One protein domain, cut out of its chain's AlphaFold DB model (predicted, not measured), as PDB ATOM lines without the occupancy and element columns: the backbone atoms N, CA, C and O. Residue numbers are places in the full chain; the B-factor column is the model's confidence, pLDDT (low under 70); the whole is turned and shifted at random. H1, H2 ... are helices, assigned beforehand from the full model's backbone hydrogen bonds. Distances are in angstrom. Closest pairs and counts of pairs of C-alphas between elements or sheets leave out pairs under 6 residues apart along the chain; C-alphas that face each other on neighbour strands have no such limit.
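This is residues 304 to 422 of the 526 residues of an uncharacterized protein of Planctomycetia bacterium (UniProt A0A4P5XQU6). A long helical hairpin, H5 and H6, opens as a V from its tip at residues 363 to 366, and H8 packs between the two legs at the wide end. The short helices H1, H2, H3, H4 and H7 gather loosely round that wide end, while H9 points from H8 back between the legs. The printed part has 119 residues with nine named helices, H1 to H9 in chain order, and no named strand; its class is all helix. It is compact, with a radius of gyration of the C-alphas of 15.0 A, yet elongated, spanning 47 by 27 by 27 A.

H1, residues 304 to 311, touches residues 344 to 351 of H5, residues 344 to 362, the closest C-alphas being Leu 304 and Leu 348, 6.9 A apart; the tilt is shallow, 19 degrees, opposite ways. H2, residues 317 to 321, touches H3, residues 328 to 333, with the closest C-alphas, Leu 317 and Ile 330, at 6.6 A. H4, residues 336 to 339, is close to H3 but not clearly touching, with C-alphas 333 and 339 closest at 6.8 A. H5 and H6, residues 367 to 389, form a helical hairpin at a shallow tilt of 29 degrees, opposite ways, with the closest C-alphas, Val 361 and Arg 370, at 6.0 A. H7, residues 391 to 396, touches H8, residues 400 to 416, with Ala 396 and Ala 403 closest, their C-alphas 5.5 A apart. H8 touches H5, closest at the C-alphas of Leu 347 and Ser 409, 5.4 A, at 37 degrees, only just steep, the same way. H8 touches H6, closest at the C-alphas of Val 385 and Ser 414, 5.1 A, at a steep 51 degrees, opposite ways. H9, residues 418 to 422, only just touches H6, with 3 pairs of C-alphas within 8 A, Ile 374 and Thr 421 closest at 7.0 A. Every O i to N i+4 pair is within hydrogen-bond range in H1, H2, H3, H5, H6, H7 and H8; H9 has 0 of 1, beside 1 of 2 O i to N i+3 pairs, and H4 is too short for an i+4 pair.

H1 begins at C-alpha 304, (163.561, 222.897, 161.557). H5 is 26.7 A long, H6 32.0 A and H8 24.6 A. H6 begins at C-alpha 367, (192.106, 226.864, 165.569), and H9 ends at C-alpha 422, (183.272, 220.579, 155.175).

The C-alphas farthest apart, Ala 337 and Asp 366, are 47.5 A apart. The printed part has no cut and no long link. Its mean pLDDT is 85.5, with residues 321 to 327 and 334 to 337 under 70.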
ATOM      1  N   LEU A 304     164.803 222.771 160.799       95.75
ATOM      2  CA  LEU A 304     163.561 222.897 161.557       95.75
ATOM      3  C   LEU A 304     162.348 223.098 160.632       95.75
ATOM      4  O   LEU A 304     161.281 222.544 160.902       95.75
ATOM      5  N   ASP A 305     162.507 223.817 159.516       93.69
ATOM      6  CA  ASP A 305     161.478 223.954 158.478       93.69
ATOM      7  C   ASP A 305     161.167 222.607 157.816       93.69
ATOM      8  O   ASP A 305     159.998 222.223 157.726       93.69
ATOM      9  N   CYS A 306     162.196 221.835 157.442       91.06
ATOM     10  CA  CYS A 306     162.012 220.485 156.907       91.06
ATOM     11  C   CYS A 306     161.231 219.602 157.892       91.06
ATOM     12  O   CYS A 306     160.242 218.973 157.510       91.06
ATOM     13  N   ALA A 307     161.618 219.593 159.172       90.75
ATOM     14  CA  ALA A 307     160.926 218.837 160.214       90.75
ATOM     15  C   ALA A 307     159.460 219.278 160.383       90.75
ATOM     16  O   ALA A 307     158.562 218.435 160.370       90.75
ATOM     17  N   HIS A 308     159.182 220.585 160.446       89.38
ATOM     18  CA  HIS A 308     157.814 221.115 160.505       89.38
ATOM     19  C   HIS A 308     156.971 220.744 159.282       89.38
ATOM     20  O   HIS A 308     155.762 220.531 159.392       89.38
ATOM     21  N   ARG A 309     157.563 220.720 158.089       87.25
ATOM     22  CA  ARG A 309     156.862 220.352 156.853       87.25
ATOM     23  C   ARG A 309     156.572 218.860 156.796       87.25
ATOM     24  O   ARG A 309     155.441 218.494 156.480       87.25
ATOM     25  N   MET A 310     157.530 218.020 157.183       86.00
ATOM     26  CA  MET A 310     157.321 216.573 157.302       86.00
ATOM     27  C   MET A 310     156.241 216.239 158.332       86.00
ATOM     28  O   MET A 310     155.341 215.455 158.036       86.00
ATOM     29  N   ALA A 311     156.256 216.896 159.495       85.44
ATOM     30  CA  ALA A 311     155.228 216.738 160.522       85.44
ATOM     31  C   ALA A 311     153.814 217.000 159.979       85.44
ATOM     32  O   ALA A 311     152.863 216.312 160.334       85.44
ATOM     33  N   ARG A 312     153.683 217.961 159.060       81.94
ATOM     34  CA  ARG A 312     152.412 218.350 158.434       81.94
ATOM     35  C   ARG A 312     152.105 217.594 157.138       81.94
ATOM     36  O   ARG A 312     151.142 217.933 156.459       81.94
ATOM     37  N   GLY A 313     152.917 216.601 156.770       80.31
ATOM     38  CA  GLY A 313     152.754 215.840 155.530       80.31
ATOM     39  C   GLY A 313     152.946 216.667 154.252       80.31
ATOM     40  O   GLY A 313     152.484 216.253 153.193       80.31
ATOM     41  N   GLN A 314     153.604 217.826 154.347       81.19
ATOM     42  CA  GLN A 314     153.863 218.748 153.230       81.19
ATOM     43  C   GLN A 314     155.193 218.470 152.519       81.19
ATOM     44  O   GLN A 314     155.504 219.120 151.529       81.19
ATOM     45  N   MET A 315     155.994 217.554 153.060       82.19
ATOM     46  CA  MET A 315     157.283 217.140 152.520       82.19
ATOM     47  C   MET A 315     157.519 215.678 152.889       82.19
ATOM     48  O   MET A 315     157.281 215.276 154.031       82.19
ATOM     49  N   GLY A 316     157.982 214.876 151.934       79.25
ATOM     50  CA  GLY A 316     158.431 213.511 152.171       79.25
ATOM     51  C   GLY A 316     159.927 213.427 152.473       79.25
ATOM     52  O   GLY A 316     160.735 214.174 151.930       79.25
ATOM     53  N   LEU A 317     160.331 212.428 153.262       78.94
ATOM     54  CA  LEU A 317     161.745 212.159 153.559       78.94
ATOM     55  C   LEU A 317     162.586 211.893 152.291       78.94
ATOM     56  O   LEU A 317     163.763 212.247 152.233       78.94
ATOM     57  N   LYS A 318     161.972 211.311 151.249       76.25
ATOM     58  CA  LYS A 318     162.613 211.064 149.945       76.25
ATOM     59  C   LYS A 318     163.024 212.352 149.224       76.25
ATOM     60  O   LYS A 318     164.009 212.336 148.497       76.25
ATOM     61  N   GLU A 319     162.298 213.448 149.430       73.12
ATOM     62  CA  GLU A 319     162.604 214.737 148.795       73.12
ATOM     63  C   GLU A 319     163.901 215.342 149.352       73.12
ATOM     64  O   GLU A 319     164.619 216.017 148.622       73.12
ATOM     65  N   ILE A 320     164.247 215.030 150.609       74.88
ATOM     66  CA  ILE A 320     165.482 215.479 151.272       74.88
ATOM     67  C   ILE A 320     166.663 214.560 150.936       74.88
ATOM     68  O   ILE A 320     167.777 215.026 150.716       74.88
ATOM     69  N   ALA A 321     166.439 213.242 150.911       66.50
ATOM     70  CA  ALA A 321     167.512 212.258 150.757       66.50
ATOM     71  C   ALA A 321     168.169 212.242 149.360       66.50
ATOM     72  O   ALA A 321     169.275 211.721 149.210       66.50
ATOM     73  N   GLY A 322     167.515 212.813 148.344       61.59
ATOM     74  CA  GLY A 322     167.989 212.777 146.961       61.59
ATOM     75  C   GLY A 322     167.933 211.375 146.334       61.59
ATOM     76  O   GLY A 322     167.342 210.439 146.874       61.59
ATOM     77  N   VAL A 323     168.532 211.225 145.148       41.62
ATOM     78  CA  VAL A 323     168.527 209.971 144.374       41.62
ATOM     79  C   VAL A 323     169.875 209.253 144.540       41.62
ATOM     80  O   VAL A 323     170.825 209.549 143.823       41.62
ATOM     81  N   GLY A 324     169.980 208.310 145.488       44.75
ATOM     82  CA  GLY A 324     171.130 207.395 145.598       44.75
ATOM     83  C   GLY A 324     171.244 206.652 146.940       44.75
ATOM     84  O   GLY A 324     171.045 207.247 147.991       44.75
ATOM     85  N   GLY A 325     171.619 205.364 146.902       53.72
ATOM     86  CA  GLY A 325     171.818 204.500 148.084       53.72
ATOM     87  C   GLY A 325     170.677 203.506 148.366       53.72
ATOM     88  O   GLY A 325     169.652 203.517 147.687       53.72
ATOM     89  N   ASP A 326     170.872 202.617 149.352       59.97
ATOM     90  CA  ASP A 326     169.808 201.743 149.876       59.97
ATOM     91  C   ASP A 326     168.798 202.593 150.659       59.97
ATOM     92  O   ASP A 326     169.052 203.032 151.782       59.97
ATOM     93  N   ASN A 327     167.653 202.840 150.028       68.00
ATOM     94  CA  ASN A 327     166.586 203.679 150.556       68.00
ATOM     95  C   ASN A 327     165.535 202.890 151.350       68.00
ATOM     96  O   ASN A 327     164.508 203.461 151.706       68.00
ATOM     97  N   SER A 328     165.756 201.608 151.654       71.38
ATOM     98  CA  SER A 328     164.748 200.749 152.295       71.38
ATOM     99  C   SER A 328     164.254 201.276 153.652       71.38
ATOM    100  O   SER A 328     163.060 201.208 153.954       71.38
ATOM    101  N   LEU A 329     165.143 201.857 154.469       75.06
ATOM    102  CA  LEU A 329     164.752 202.506 155.725       75.06
ATOM    103  C   LEU A 329     163.946 203.787 155.475       75.06
ATOM    104  O   LEU A 329     162.922 204.004 156.121       75.06
ATOM    105  N   ILE A 330     164.396 204.618 154.529       72.69
ATOM    106  CA  ILE A 330     163.709 205.855 154.133       72.69
ATOM    107  C   ILE A 330     162.308 205.534 153.610       72.69
ATOM    108  O   ILE A 330     161.361 206.251 153.915       72.69
ATOM    109  N   GLU A 331     162.155 204.445 152.860       73.38
ATOM    110  CA  GLU A 331     160.875 203.974 152.336       73.38
ATOM    111  C   GLU A 331     159.891 203.613 153.433       73.38
ATOM    112  O   GLU A 331     158.762 204.098 153.409       73.38
ATOM    113  N   LYS A 332     160.335 202.841 154.426       71.75
ATOM    114  CA  LYS A 332     159.487 202.451 155.556       71.75
ATOM    115  C   LYS A 332     159.152 203.618 156.472       71.75
ATOM    116  O   LYS A 332     158.019 203.744 156.918       71.75
ATOM    117  N   LEU A 333     160.113 204.501 156.738       70.19
ATOM    118  CA  LEU A 333     159.845 205.732 157.484       70.19
ATOM    119  C   LEU A 333     158.904 206.670 156.722       70.19
ATOM    120  O   LEU A 333     158.142 207.400 157.350       70.19
ATOM    121  N   ALA A 334     158.923 206.625 155.386       67.31
ATOM    122  CA  ALA A 334     158.019 207.397 154.546       67.31
ATOM    123  C   ALA A 334     156.567 206.865 154.546       67.31
ATOM    124  O   ALA A 334     155.664 207.531 154.021       67.31
ATOM    125  N   GLU A 335     156.308 205.689 155.130       67.31
ATOM    126  CA  GLU A 335     154.958 205.155 155.298       67.31
ATOM    127  C   GLU A 335     154.161 206.014 156.292       67.31
ATOM    128  O   GLU A 335     154.595 206.304 157.407       67.31
ATOM    129  N   GLY A 336     152.954 206.430 155.893       59.88
ATOM    130  CA  GLY A 336     152.180 207.453 156.609       59.88
ATOM    131  C   GLY A 336     151.853 207.121 158.071       59.88
ATOM    132  O   GLY A 336     151.668 208.041 158.860       59.88
ATOM    133  N   ALA A 337     151.820 205.839 158.451       66.38
ATOM    134  CA  ALA A 337     151.602 205.420 159.836       66.38
ATOM    135  C   ALA A 337     152.815 205.708 160.741       66.38
ATOM    136  O   ALA A 337     152.632 206.088 161.895       66.38
ATOM    137  N   MET A 338     154.043 205.595 160.223       71.06
ATOM    138  CA  MET A 338     155.269 205.797 161.005       71.06
ATOM    139  C   MET A 338     155.475 207.271 161.354       71.06
ATOM    140  O   MET A 338     155.779 207.590 162.502       71.06
ATOM    141  N   PHE A 339     155.204 208.184 160.418       72.69
ATOM    142  CA  PHE A 339     155.276 209.630 160.670       72.69
ATOM    143  C   PHE A 339     154.381 210.104 161.820       72.69
ATOM    144  O   PHE A 339     154.757 211.017 162.552       72.69
ATOM    145  N   GLN A 340     153.220 209.471 162.010       77.19
ATOM    146  CA  GLN A 340     152.288 209.820 163.090       77.19
ATOM    147  C   GLN A 340     152.766 209.351 164.469       77.19
ATOM    148  O   GLN A 340     152.280 209.825 165.491       77.19
ATOM    149  N   THR A 341     153.728 208.426 164.511       84.94
ATOM    150  CA  THR A 341     154.311 207.935 165.768       84.94
ATOM    151  C   THR A 341     155.514 208.749 166.231       84.94
ATOM    152  O   THR A 341     155.949 208.573 167.367       84.94
ATOM    153  N   VAL A 342     156.040 209.647 165.391       89.44
ATOM    154  CA  VAL A 342     157.189 210.499 165.722       89.44
ATOM    155  C   VAL A 342     156.787 211.546 166.761       89.44
ATOM    156  O   VAL A 342     155.808 212.274 166.592       89.44
ATOM    157  N   ASP A 343     157.566 211.648 167.837       93.19
ATOM    158  CA  ASP A 343     157.522 212.796 168.738       93.19
ATOM    159  C   ASP A 343     158.334 213.956 168.155       93.19
ATOM    160  O   ASP A 343     159.564 213.994 168.240       93.19
ATOM    161  N   TRP A 344     157.644 214.891 167.508       92.88
ATOM    162  CA  TRP A 344     158.304 216.004 166.831       92.88
ATOM    163  C   TRP A 344     158.973 216.977 167.804       92.88
ATOM    164  O   TRP A 344     160.032 217.497 167.472       92.88
ATOM    165  N   ASP A 345     158.446 217.167 169.016       95.38
ATOM    166  CA  ASP A 345     159.084 218.035 170.013       95.38
ATOM    167  C   ASP A 345     160.436 217.467 170.459       95.38
ATOM    168  O   ASP A 345     161.428 218.194 170.503       95.38
ATOM    169  N   GLU A 346     160.508 216.166 170.756       96.19
ATOM    170  CA  GLU A 346     161.774 215.529 171.141       96.19
ATOM    171  C   GLU A 346     162.789 215.505 169.988       96.19
ATOM    172  O   GLU A 346     163.976 215.765 170.207       96.19
ATOM    173  N   LEU A 347     162.333 215.279 168.751       95.94
ATOM    174  CA  LEU A 347     163.189 215.366 167.566       95.94
ATOM    175  C   LEU A 347     163.767 216.777 167.391       95.94
ATOM    176  O   LEU A 347     164.970 216.932 167.185       95.94
ATOM    177  N   LEU A 348     162.932 217.812 167.495       97.06
ATOM    178  CA  LEU A 348     163.358 219.204 167.337       97.06
ATOM    179  C   LEU A 348     164.322 219.637 168.454       97.06
ATOM    180  O   LEU A 348     165.346 220.263 168.176       97.06
ATOM    181  N   LYS A 349     164.069 219.233 169.708       97.75
ATOM    182  CA  LYS A 349     165.006 219.448 170.829       97.75
ATOM    183  C   LYS A 349     166.351 218.768 170.585       97.75
ATOM    184  O   LYS A 349     167.395 219.352 170.877       97.75
ATOM    185  N   SER A 350     166.340 217.537 170.071       96.31
ATOM    186  CA  SER A 350     167.555 216.811 169.685       96.31
ATOM    187  C   SER A 350     168.334 217.582 168.616       96.31
ATOM    188  O   SER A 350     169.525 217.848 168.790       96.31
ATOM    189  N   ALA A 351     167.656 218.036 167.559       95.88
ATOM    190  CA  ALA A 351     168.266 218.822 166.493       95.88
ATOM    191  C   ALA A 351     168.894 220.125 167.010       95.88
ATOM    192  O   ALA A 351     170.056 220.408 166.713       95.88
ATOM    193  N   ASN A 352     168.183 220.888 167.845       98.00
ATOM    194  CA  ASN A 352     168.721 222.124 168.416       98.00
ATOM    195  C   ASN A 352     169.986 221.882 169.242       98.00
ATOM    196  O   ASN A 352     170.948 222.624 169.067       98.00
ATOM    197  N   LYS A 353     170.046 220.807 170.042       97.56
ATOM    198  CA  LYS A 353     171.264 220.428 170.782       97.56
ATOM    199  C   LYS A 353     172.448 220.156 169.853       97.56
ATOM    200  O   LYS A 353     173.567 220.567 170.156       97.56
ATOM    201  N   TRP A 354     172.216 219.484 168.725       96.94
ATOM    202  CA  TRP A 354     173.257 219.256 167.722       96.94
ATOM    203  C   TRP A 354     173.756 220.567 167.109       96.94
ATOM    204  O   TRP A 354     174.967 220.785 167.053       96.94
ATOM    205  N   TYR A 355     172.844 221.458 166.710       96.88
ATOM    206  CA  TYR A 355     173.198 222.760 166.142       96.88
ATOM    207  C   TYR A 355     173.862 223.700 167.153       96.88
ATOM    208  O   TYR A 355     174.829 224.361 166.795       96.88
ATOM    209  N   ASP A 356     173.388 223.758 168.403       97.81
ATOM    210  CA  ASP A 356     174.037 224.532 169.472       97.81
ATOM    211  C   ASP A 356     175.482 224.044 169.659       97.81
ATOM    212  O   ASP A 356     176.419 224.839 169.614       97.81
ATOM    213  N   ARG A 357     175.690 222.721 169.732       97.31
ATOM    214  CA  ARG A 357     177.027 222.134 169.862       97.31
ATOM    215  C   ARG A 357     177.955 222.517 168.706       97.31
ATOM    216  O   ARG A 357     179.088 222.916 168.965       97.31
ATOM    217  N   ILE A 358     177.532 222.372 167.445       96.00
ATOM    218  CA  ILE A 358     178.417 222.700 166.312       96.00
ATOM    219  C   ILE A 358     178.625 224.211 166.157       96.00
ATOM    220  O   ILE A 358     179.727 224.637 165.810       96.00
ATOM    221  N   ALA A 359     177.623 225.031 166.488       96.50
ATOM    222  CA  ALA A 359     177.766 226.479 166.510       96.50
ATOM    223  C   ALA A 359     178.794 226.906 167.575       96.50
ATOM    224  O   ALA A 359     179.709 227.666 167.265       96.50
ATOM    225  N   ASP A 360     178.737 226.346 168.784       97.00
ATOM    226  CA  ASP A 360     179.717 226.616 169.844       97.00
ATOM    227  C   ASP A 360     181.128 226.155 169.470       97.00
ATOM    228  O   ASP A 360     182.100 226.879 169.689       97.00
ATOM    229  N   VAL A 361     181.255 224.977 168.849       95.88
ATOM    230  CA  VAL A 361     182.534 224.503 168.301       95.88
ATOM    231  C   VAL A 361     183.075 225.489 167.264       95.88
ATOM    232  O   VAL A 361     184.243 225.866 167.343       95.88
ATOM    233  N   SER A 362     182.237 225.960 166.338       94.44
ATOM    234  CA  SER A 362     182.654 226.896 165.288       94.44
ATOM    235  C   SER A 362     183.064 228.281 165.808       94.44
ATOM    236  O   SER A 362     183.846 228.963 165.153       94.44
ATOM    237  N   ARG A 363     182.601 228.685 167.000       95.56
ATOM    238  CA  ARG A 363     182.945 229.969 167.642       95.56
ATOM    239  C   ARG A 363     184.248 229.940 168.441       95.56
ATOM    240  O   ARG A 363     184.686 230.989 168.910       95.56
ATOM    241  N   LYS A 364     184.875 228.773 168.619       94.81
ATOM    242  CA  LYS A 364     186.155 228.666 169.336       94.81
ATOM    243  C   LYS A 364     187.222 229.516 168.636       94.81
ATOM    244  O   LYS A 364     187.419 229.311 167.441       94.81
ATOM    245  N   PRO A 365     187.906 230.447 169.324       91.62
ATOM    246  CA  PRO A 365     188.843 231.364 168.674       91.62
ATOM    247  C   PRO A 365     190.126 230.658 168.221       91.62
ATOM    248  O   PRO A 365     190.585 230.891 167.103       91.62
ATOM    249  N   ASP A 366     190.668 229.770 169.058       93.38
ATOM    250  CA  ASP A 366     191.857 228.987 168.736       93.38
ATOM    251  C   ASP A 366     191.537 227.887 167.716       93.38
ATOM    252  O   ASP A 366     190.570 227.132 167.866       93.38
ATOM    253  N   TYR A 367     192.344 227.806 166.657       92.06
ATOM    254  CA  TYR A 367     192.106 226.864 165.569       92.06
ATOM    255  C   TYR A 367     192.374 225.413 165.977       92.06
ATOM    256  O   TYR A 367     191.625 224.534 165.558       92.06
ATOM    257  N   LEU A 368     193.402 225.137 166.783       93.81
ATOM    258  CA  LEU A 368     193.760 223.766 167.161       93.81
ATOM    259  C   LEU A 368     192.707 223.180 168.107       93.81
ATOM    260  O   LEU A 368     192.237 222.059 167.897       93.81
ATOM    261  N   GLU A 369     192.252 223.968 169.084       95.38
ATOM    262  CA  GLU A 369     191.116 223.618 169.938       95.38
ATOM    263  C   GLU A 369     189.835 223.413 169.120       95.38
ATOM    264  O   GLU A 369     189.085 222.455 169.351       95.38
ATOM    265  N   ARG A 370     189.578 224.294 168.142       94.69
ATOM    266  CA  ARG A 370     188.433 224.183 167.231       94.69
ATOM    267  C   ARG A 370     188.514 222.914 166.381       94.69
ATOM    268  O   ARG A 370     187.540 222.168 166.340       94.69
ATOM    269  N   SER A 371     189.659 222.627 165.765       92.50
ATOM    270  CA  SER A 371     189.907 221.436 164.939       92.50
ATOM    271  C   SER A 371     189.708 220.149 165.740       92.50
ATOM    272  O   SER A 371     188.965 219.263 165.315       92.50
ATOM    273  N   ALA A 372     190.273 220.059 166.949       94.00
ATOM    274  CA  ALA A 372     190.077 218.907 167.829       94.00
ATOM    275  C   ALA A 372     188.594 218.695 168.185       94.00
ATOM    276  O   ALA A 372     188.090 217.568 168.160       94.00
ATOM    277  N   ALA A 373     187.866 219.781 168.466       95.88
ATOM    278  CA  ALA A 373     186.440 219.718 168.757       95.88
ATOM    279  C   ALA A 373     185.591 219.338 167.527       95.88
ATOM    280  O   ALA A 373     184.629 218.581 167.675       95.88
ATOM    281  N   ILE A 374     185.966 219.790 166.321       93.56
ATOM    282  CA  ILE A 374     185.352 219.370 165.050       93.56
ATOM    283  C   ILE A 374     185.585 217.875 164.817       93.56
ATOM    284  O   ILE A 374     184.625 217.165 164.548       93.56
ATOM    285  N   LYS A 375     186.814 217.364 164.994       92.81
ATOM    286  CA  LYS A 375     187.115 215.927 164.841       92.81
ATOM    287  C   LYS A 375     186.251 215.066 165.763       92.81
ATOM    288  O   LYS A 375     185.721 214.047 165.327       92.81
ATOM    289  N   LYS A 376     186.066 215.494 167.019       95.62
ATOM    290  CA  LYS A 376     185.162 214.823 167.964       95.62
ATOM    291  C   LYS A 376     183.700 214.898 167.512       95.62
ATOM    292  O   LYS A 376     182.976 213.918 167.613       95.62
ATOM    293  N   PHE A 377     183.252 216.049 167.017       95.50
ATOM    294  CA  PHE A 377     181.906 216.186 166.455       95.50
ATOM    295  C   PHE A 377     181.684 215.268 165.243       95.50
ATOM    296  O   PHE A 377     180.662 214.593 165.178       95.50
ATOM    297  N   ASP A 378     182.648 215.194 164.324       92.94
ATOM    298  CA  ASP A 378     182.601 214.315 163.152       92.94
ATOM    299  C   ASP A 378     182.582 212.831 163.534       92.94
ATOM    300  O   ASP A 378     181.931 212.039 162.857       92.94
ATOM    301  N   GLN A 379     183.294 212.431 164.593       94.44
ATOM    302  CA  GLN A 379     183.238 211.062 165.121       94.44
ATOM    303  C   GLN A 379     181.824 210.722 165.594       94.44
ATOM    304  O   GLN A 379     181.237 209.761 165.100       94.44
ATOM    305  N   ASP A 380     181.242 211.563 166.450       94.94
ATOM    306  CA  ASP A 380     179.883 211.357 166.952       94.94
ATOM    307  C   ASP A 380     178.855 211.362 165.804       94.94
ATOM    308  O   ASP A 380     177.937 210.544 165.772       94.94
ATOM    309  N   LEU A 381     179.017 212.246 164.811       92.25
ATOM    310  CA  LEU A 381     178.149 212.282 163.632       92.25
ATOM    311  C   LEU A 381     178.290 211.011 162.781       92.25
ATOM    312  O   LEU A 381     177.288 210.476 162.309       92.25
ATOM    313  N   LYS A 382     179.508 210.486 162.601       91.38
ATOM    314  CA  LYS A 382     179.741 209.215 161.892       91.38
ATOM    315  C   LYS A 382     179.081 208.038 162.598       91.38
ATOM    316  O   LYS A 382     178.564 207.159 161.913       91.38
ATOM    317  N   GLU A 383     179.058 208.021 163.929       92.62
ATOM    318  CA  GLU A 383     178.333 207.000 164.694       92.62
ATOM    319  C   GLU A 383     176.821 207.078 164.444       92.62
ATOM    320  O   GLU A 383     176.192 206.051 164.179       92.62
ATOM    321  N   VAL A 384     176.245 208.286 164.423       91.50
ATOM    322  CA  VAL A 384     174.832 208.497 164.059       91.50
ATOM    323  C   VAL A 384     174.547 208.039 162.623       91.50
ATOM    324  O   VAL A 384     173.567 207.329 162.390       91.50
ATOM    325  N   VAL A 385     175.419 208.372 161.667       87.12
ATOM    326  CA  VAL A 385     175.302 207.946 160.259       87.12
ATOM    327  C   VAL A 385     175.406 206.424 160.118       87.12
ATOM    328  O   VAL A 385     174.644 205.813 159.370       87.12
ATOM    329  N   ALA A 386     176.331 205.784 160.832       87.44
ATOM    330  CA  ALA A 386     176.480 204.333 160.806       87.44
ATOM    331  C   ALA A 386     175.250 203.637 161.405       87.44
ATOM    332  O   ALA A 386     174.741 202.672 160.833       87.44
ATOM    333  N   LYS A 387     174.734 204.159 162.523       85.50
ATOM    334  CA  LYS A 387     173.528 203.648 163.176       85.50
ATOM    335  C   LYS A 387     172.299 203.789 162.282       85.50
ATOM    336  O   LYS A 387     171.552 202.824 162.154       85.50
ATOM    337  N   SER A 388     172.108 204.943 161.639       81.81
ATOM    338  CA  SER A 388     170.952 205.206 160.770       81.81
ATOM    339  C   SER A 388     170.959 204.380 159.482       81.81
ATOM    340  O   SER A 388     169.900 204.133 158.920       81.81
ATOM    341  N   ARG A 389     172.123 203.905 159.024       79.75
ATOM    342  CA  ARG A 389     172.253 203.041 157.835       79.75
ATOM    343  C   ARG A 389     172.340 201.543 158.150       79.75
ATOM    344  O   ARG A 389     172.388 200.732 157.231       79.75
ATOM    345  N   GLY A 390     172.405 201.161 159.425       77.88
ATOM    346  CA  GLY A 390     172.607 199.773 159.841       77.88
ATOM    347  C   GLY A 390     171.310 198.948 159.935       77.88
ATOM    348  O   GLY A 390     170.230 199.511 160.120       77.88
ATOM    349  N   PRO A 391     171.395 197.599 159.939       77.38
ATOM    350  CA  PRO A 391     170.231 196.715 160.113       77.38
ATOM    351  C   PRO A 391     169.440 196.979 161.407       77.38
ATOM    352  O   PRO A 391     168.227 196.778 161.458       77.38
ATOM    353  N   GLY A 392     170.120 197.468 162.450       80.88
ATOM    354  CA  GLY A 392     169.500 197.845 163.721       80.88
ATOM    355  C   GLY A 392     168.483 198.984 163.602       80.88
ATOM    356  O   GLY A 392     167.508 198.984 164.349       80.88
ATOM    357  N   ALA A 393     168.642 199.907 162.644       81.69
ATOM    358  CA  ALA A 393     167.672 200.981 162.418       81.69
ATOM    359  C   ALA A 393     166.322 200.440 161.930       81.69
ATOM    360  O   ALA A 393     165.270 200.931 162.331       81.69
ATOM    361  N   LEU A 394     166.341 199.374 161.124       83.00
ATOM    362  CA  LEU A 394     165.127 198.709 160.666       83.00
ATOM    363  C   LEU A 394     164.394 198.002 161.813       83.00
ATOM    364  O   LEU A 394     163.169 198.060 161.893       83.00
ATOM    365  N   LEU A 395     165.143 197.357 162.714       83.50
ATOM    366  CA  LEU A 395     164.589 196.717 163.912       83.50
ATOM    367  C   LEU A 395     164.020 197.744 164.899       83.50
ATOM    368  O   LEU A 395     162.983 197.494 165.512       83.50
ATOM    369  N   ALA A 396     164.651 198.916 165.016       85.25
ATOM    370  CA  ALA A 396     164.205 199.994 165.896       85.25
ATOM    371  C   ALA A 396     162.797 200.512 165.553       85.25
ATOM    372  O   ALA A 396     162.103 201.007 166.441       85.25
ATOM    373  N   LEU A 397     162.330 200.330 164.311       83.44
ATOM    374  CA  LEU A 397     160.964 200.682 163.909       83.44
ATOM    375  C   LEU A 397     159.885 199.878 164.655       83.44
ATOM    376  O   LEU A 397     158.758 200.344 164.784       83.44
ATOM    377  N   PHE A 398     160.231 198.710 165.198       85.62
ATOM    378  CA  PHE A 398     159.343 197.896 166.032       85.62
ATOM    379  C   PHE A 398     159.473 198.208 167.535       85.62
ATOM    380  O   PHE A 398     158.740 197.650 168.347       85.62
ATOM    381  N   GLY A 399     160.382 199.111 167.922       85.69
ATOM    382  CA  GLY A 399     160.682 199.463 169.316       85.69
ATOM    383  C   GLY A 399     159.744 200.501 169.950       85.69
ATOM    384  O   GLY A 399     160.043 201.019 171.025       85.69
ATOM    385  N   GLY A 400     158.632 200.841 169.290       89.38
ATOM    386  CA  GLY A 400     157.660 201.830 169.760       89.38
ATOM    387  C   GLY A 400     158.076 203.292 169.541       89.38
ATOM    388  O   GLY A 400     159.134 203.595 168.989       89.38
ATOM    389  N   LYS A 401     157.216 204.221 169.988       90.38
ATOM    390  CA  LYS A 401     157.330 205.672 169.732       90.38
ATOM    391  C   LYS A 401     158.724 206.270 170.027       90.38
ATOM    392  O   LYS A 401     159.237 206.974 169.154       90.38
ATOM    393  N   PRO A 402     159.383 205.998 171.174       92.88
ATOM    394  CA  PRO A 402     160.715 206.550 171.444       92.88
ATOM    395  C   PRO A 402     161.783 206.082 170.446       92.88
ATOM    396  O   PRO A 402     162.568 206.892 169.958       92.88
ATOM    397  N   ALA A 403     161.785 204.793 170.091       91.38
ATOM    398  CA  ALA A 403     162.753 204.230 169.152       91.38
ATOM    399  C   ALA A 403     162.546 204.765 167.726       91.38
ATOM    400  O   ALA A 403     163.517 205.108 167.047       91.38
ATOM    401  N   ILE A 404     161.288 204.912 167.297       90.19
ATOM    402  CA  ILE A 404     160.941 205.499 165.995       90.19
ATOM    403  C   ILE A 404     161.359 206.973 165.940       90.19
ATOM    404  O   ILE A 404     161.976 207.399 164.966       90.19
ATOM    405  N   THR A 405     161.088 207.734 167.005       92.50
ATOM    406  CA  THR A 405     161.474 209.150 167.104       92.50
ATOM    407  C   THR A 405     162.986 209.322 167.007       92.50
ATOM    408  O   THR A 405     163.462 210.125 166.206       92.50
ATOM    409  N   GLN A 406     163.752 208.529 167.766       92.69
ATOM    410  CA  GLN A 406     165.212 208.572 167.704       92.69
ATOM    411  C   GLN A 406     165.725 208.186 166.313       92.69
ATOM    412  O   GLN A 406     166.624 208.838 165.797       92.69
ATOM    413  N   THR A 407     165.135 207.165 165.685       91.19
ATOM    414  CA  THR A 407     165.524 206.730 164.335       91.19
ATOM    415  C   THR A 407     165.277 207.835 163.308       91.19
ATOM    416  O   THR A 407     166.157 208.123 162.502       91.19
ATOM    417  N   MET A 408     164.124 208.511 163.365       90.06
ATOM    418  CA  MET A 408     163.833 209.657 162.497       90.06
ATOM    419  C   MET A 408     164.805 210.820 162.749       90.06
ATOM    420  O   MET A 408     165.327 211.398 161.796       90.06
ATOM    421  N   SER A 409     165.104 211.130 164.016       92.81
ATOM    422  CA  SER A 409     166.105 212.144 164.373       92.81
ATOM    423  C   SER A 409     167.477 211.803 163.787       92.81
ATOM    424  O   SER A 409     168.090 212.656 163.149       92.81
ATOM    425  N   ASP A 410     167.949 210.567 163.970       91.75
ATOM    426  CA  ASP A 410     169.254 210.100 163.493       91.75
ATOM    427  C   ASP A 410     169.342 210.175 161.961       91.75
ATOM    428  O   ASP A 410     170.363 210.601 161.418       91.75
ATOM    429  N   VAL A 411     168.262 209.821 161.252       88.81
ATOM    430  CA  VAL A 411     168.183 209.923 159.787       88.81
ATOM    431  C   VAL A 411     168.281 211.377 159.324       88.81
ATOM    432  O   VAL A 411     169.109 211.675 158.467       88.81
ATOM    433  N   LEU A 412     167.502 212.300 159.896       89.19
ATOM    434  CA  LEU A 412     167.548 213.709 159.484       89.19
ATOM    435  C   LEU A 412     168.892 214.369 159.802       89.19
ATOM    436  O   LEU A 412     169.430 215.096 158.967       89.19
ATOM    437  N   ILE A 413     169.472 214.071 160.967       91.31
ATOM    438  CA  ILE A 413     170.827 214.512 161.325       91.31
ATOM    439  C   ILE A 413     171.841 214.000 160.295       91.31
ATOM    440  O   ILE A 413     172.660 214.769 159.798       91.31
ATOM    441  N   SER A 414     171.747 212.724 159.918       87.62
ATOM    442  CA  SER A 414     172.650 212.098 158.945       87.62
ATOM    443  C   SER A 414     172.540 212.690 157.537       87.62
ATOM    444  O   SER A 414     173.505 212.622 156.780       87.62
ATOM    445  N   LEU A 415     171.381 213.246 157.175       83.94
ATOM    446  CA  LEU A 415     171.155 213.873 155.872       83.94
ATOM    447  C   LEU A 415     171.619 215.334 155.838       83.94
ATOM    448  O   LEU A 415     172.213 215.753 154.849       83.94
ATOM    449  N   LEU A 416     171.365 216.103 156.901       84.94
ATOM    450  CA  LEU A 416     171.469 217.567 156.854       84.94
ATOM    451  C   LEU A 416     172.738 218.138 157.508       84.94
ATOM    452  O   LEU A 416     173.189 219.211 157.119       84.94
ATOM    453  N   LEU A 417     173.360 217.443 158.467       86.81
ATOM    454  CA  LEU A 417     174.523 217.979 159.198       86.81
ATOM    455  C   LEU A 417     175.907 217.780 158.545       86.81
ATOM    456  O   LEU A 417     176.759 218.646 158.760       86.81
ATOM    457  N   PRO A 418     176.199 216.726 157.750       82.62
ATOM    458  CA  PRO A 418     177.559 216.489 157.244       82.62
ATOM    459  C   PRO A 418     178.166 217.626 156.406       82.62
ATOM    460  O   PRO A 418     179.386 217.743 156.310       82.62
ATOM    461  N   ALA A 419     177.348 218.484 155.790       77.06
ATOM    462  CA  ALA A 419     177.846 219.616 155.009       77.06
ATOM    463  C   ALA A 419     178.585 220.664 155.871       77.06
ATOM    464  O   ALA A 419     179.490 221.335 155.373       77.06
ATOM    465  N   VAL A 420     178.248 220.773 157.162       82.69
ATOM    466  CA  VAL A 420     178.764 221.816 158.063       82.69
ATOM    467  C   VAL A 420     180.273 221.694 158.289       82.69
ATOM    468  O   VAL A 420     181.001 222.685 158.189       82.69
ATOM    469  N   THR A 421     180.784 220.487 158.546       80.62
ATOM    470  CA  THR A 421     182.211 220.290 158.859       80.62
ATOM    471  C   THR A 421     183.113 220.485 157.638       80.62
ATOM    472  O   THR A 421     184.230 220.999 157.759       80.62
ATOM    473  N   ASN A 422     182.594 220.240 156.431       83.44
ATOM    474  CA  ASN A 422     183.272 220.579 155.175       83.44
ATOM    475  C   ASN A 422     183.443 222.095 154.976       83.44
ATOM    476  O   ASN A 422     184.400 222.530 154.328       83.44
TER     477      ASN A 422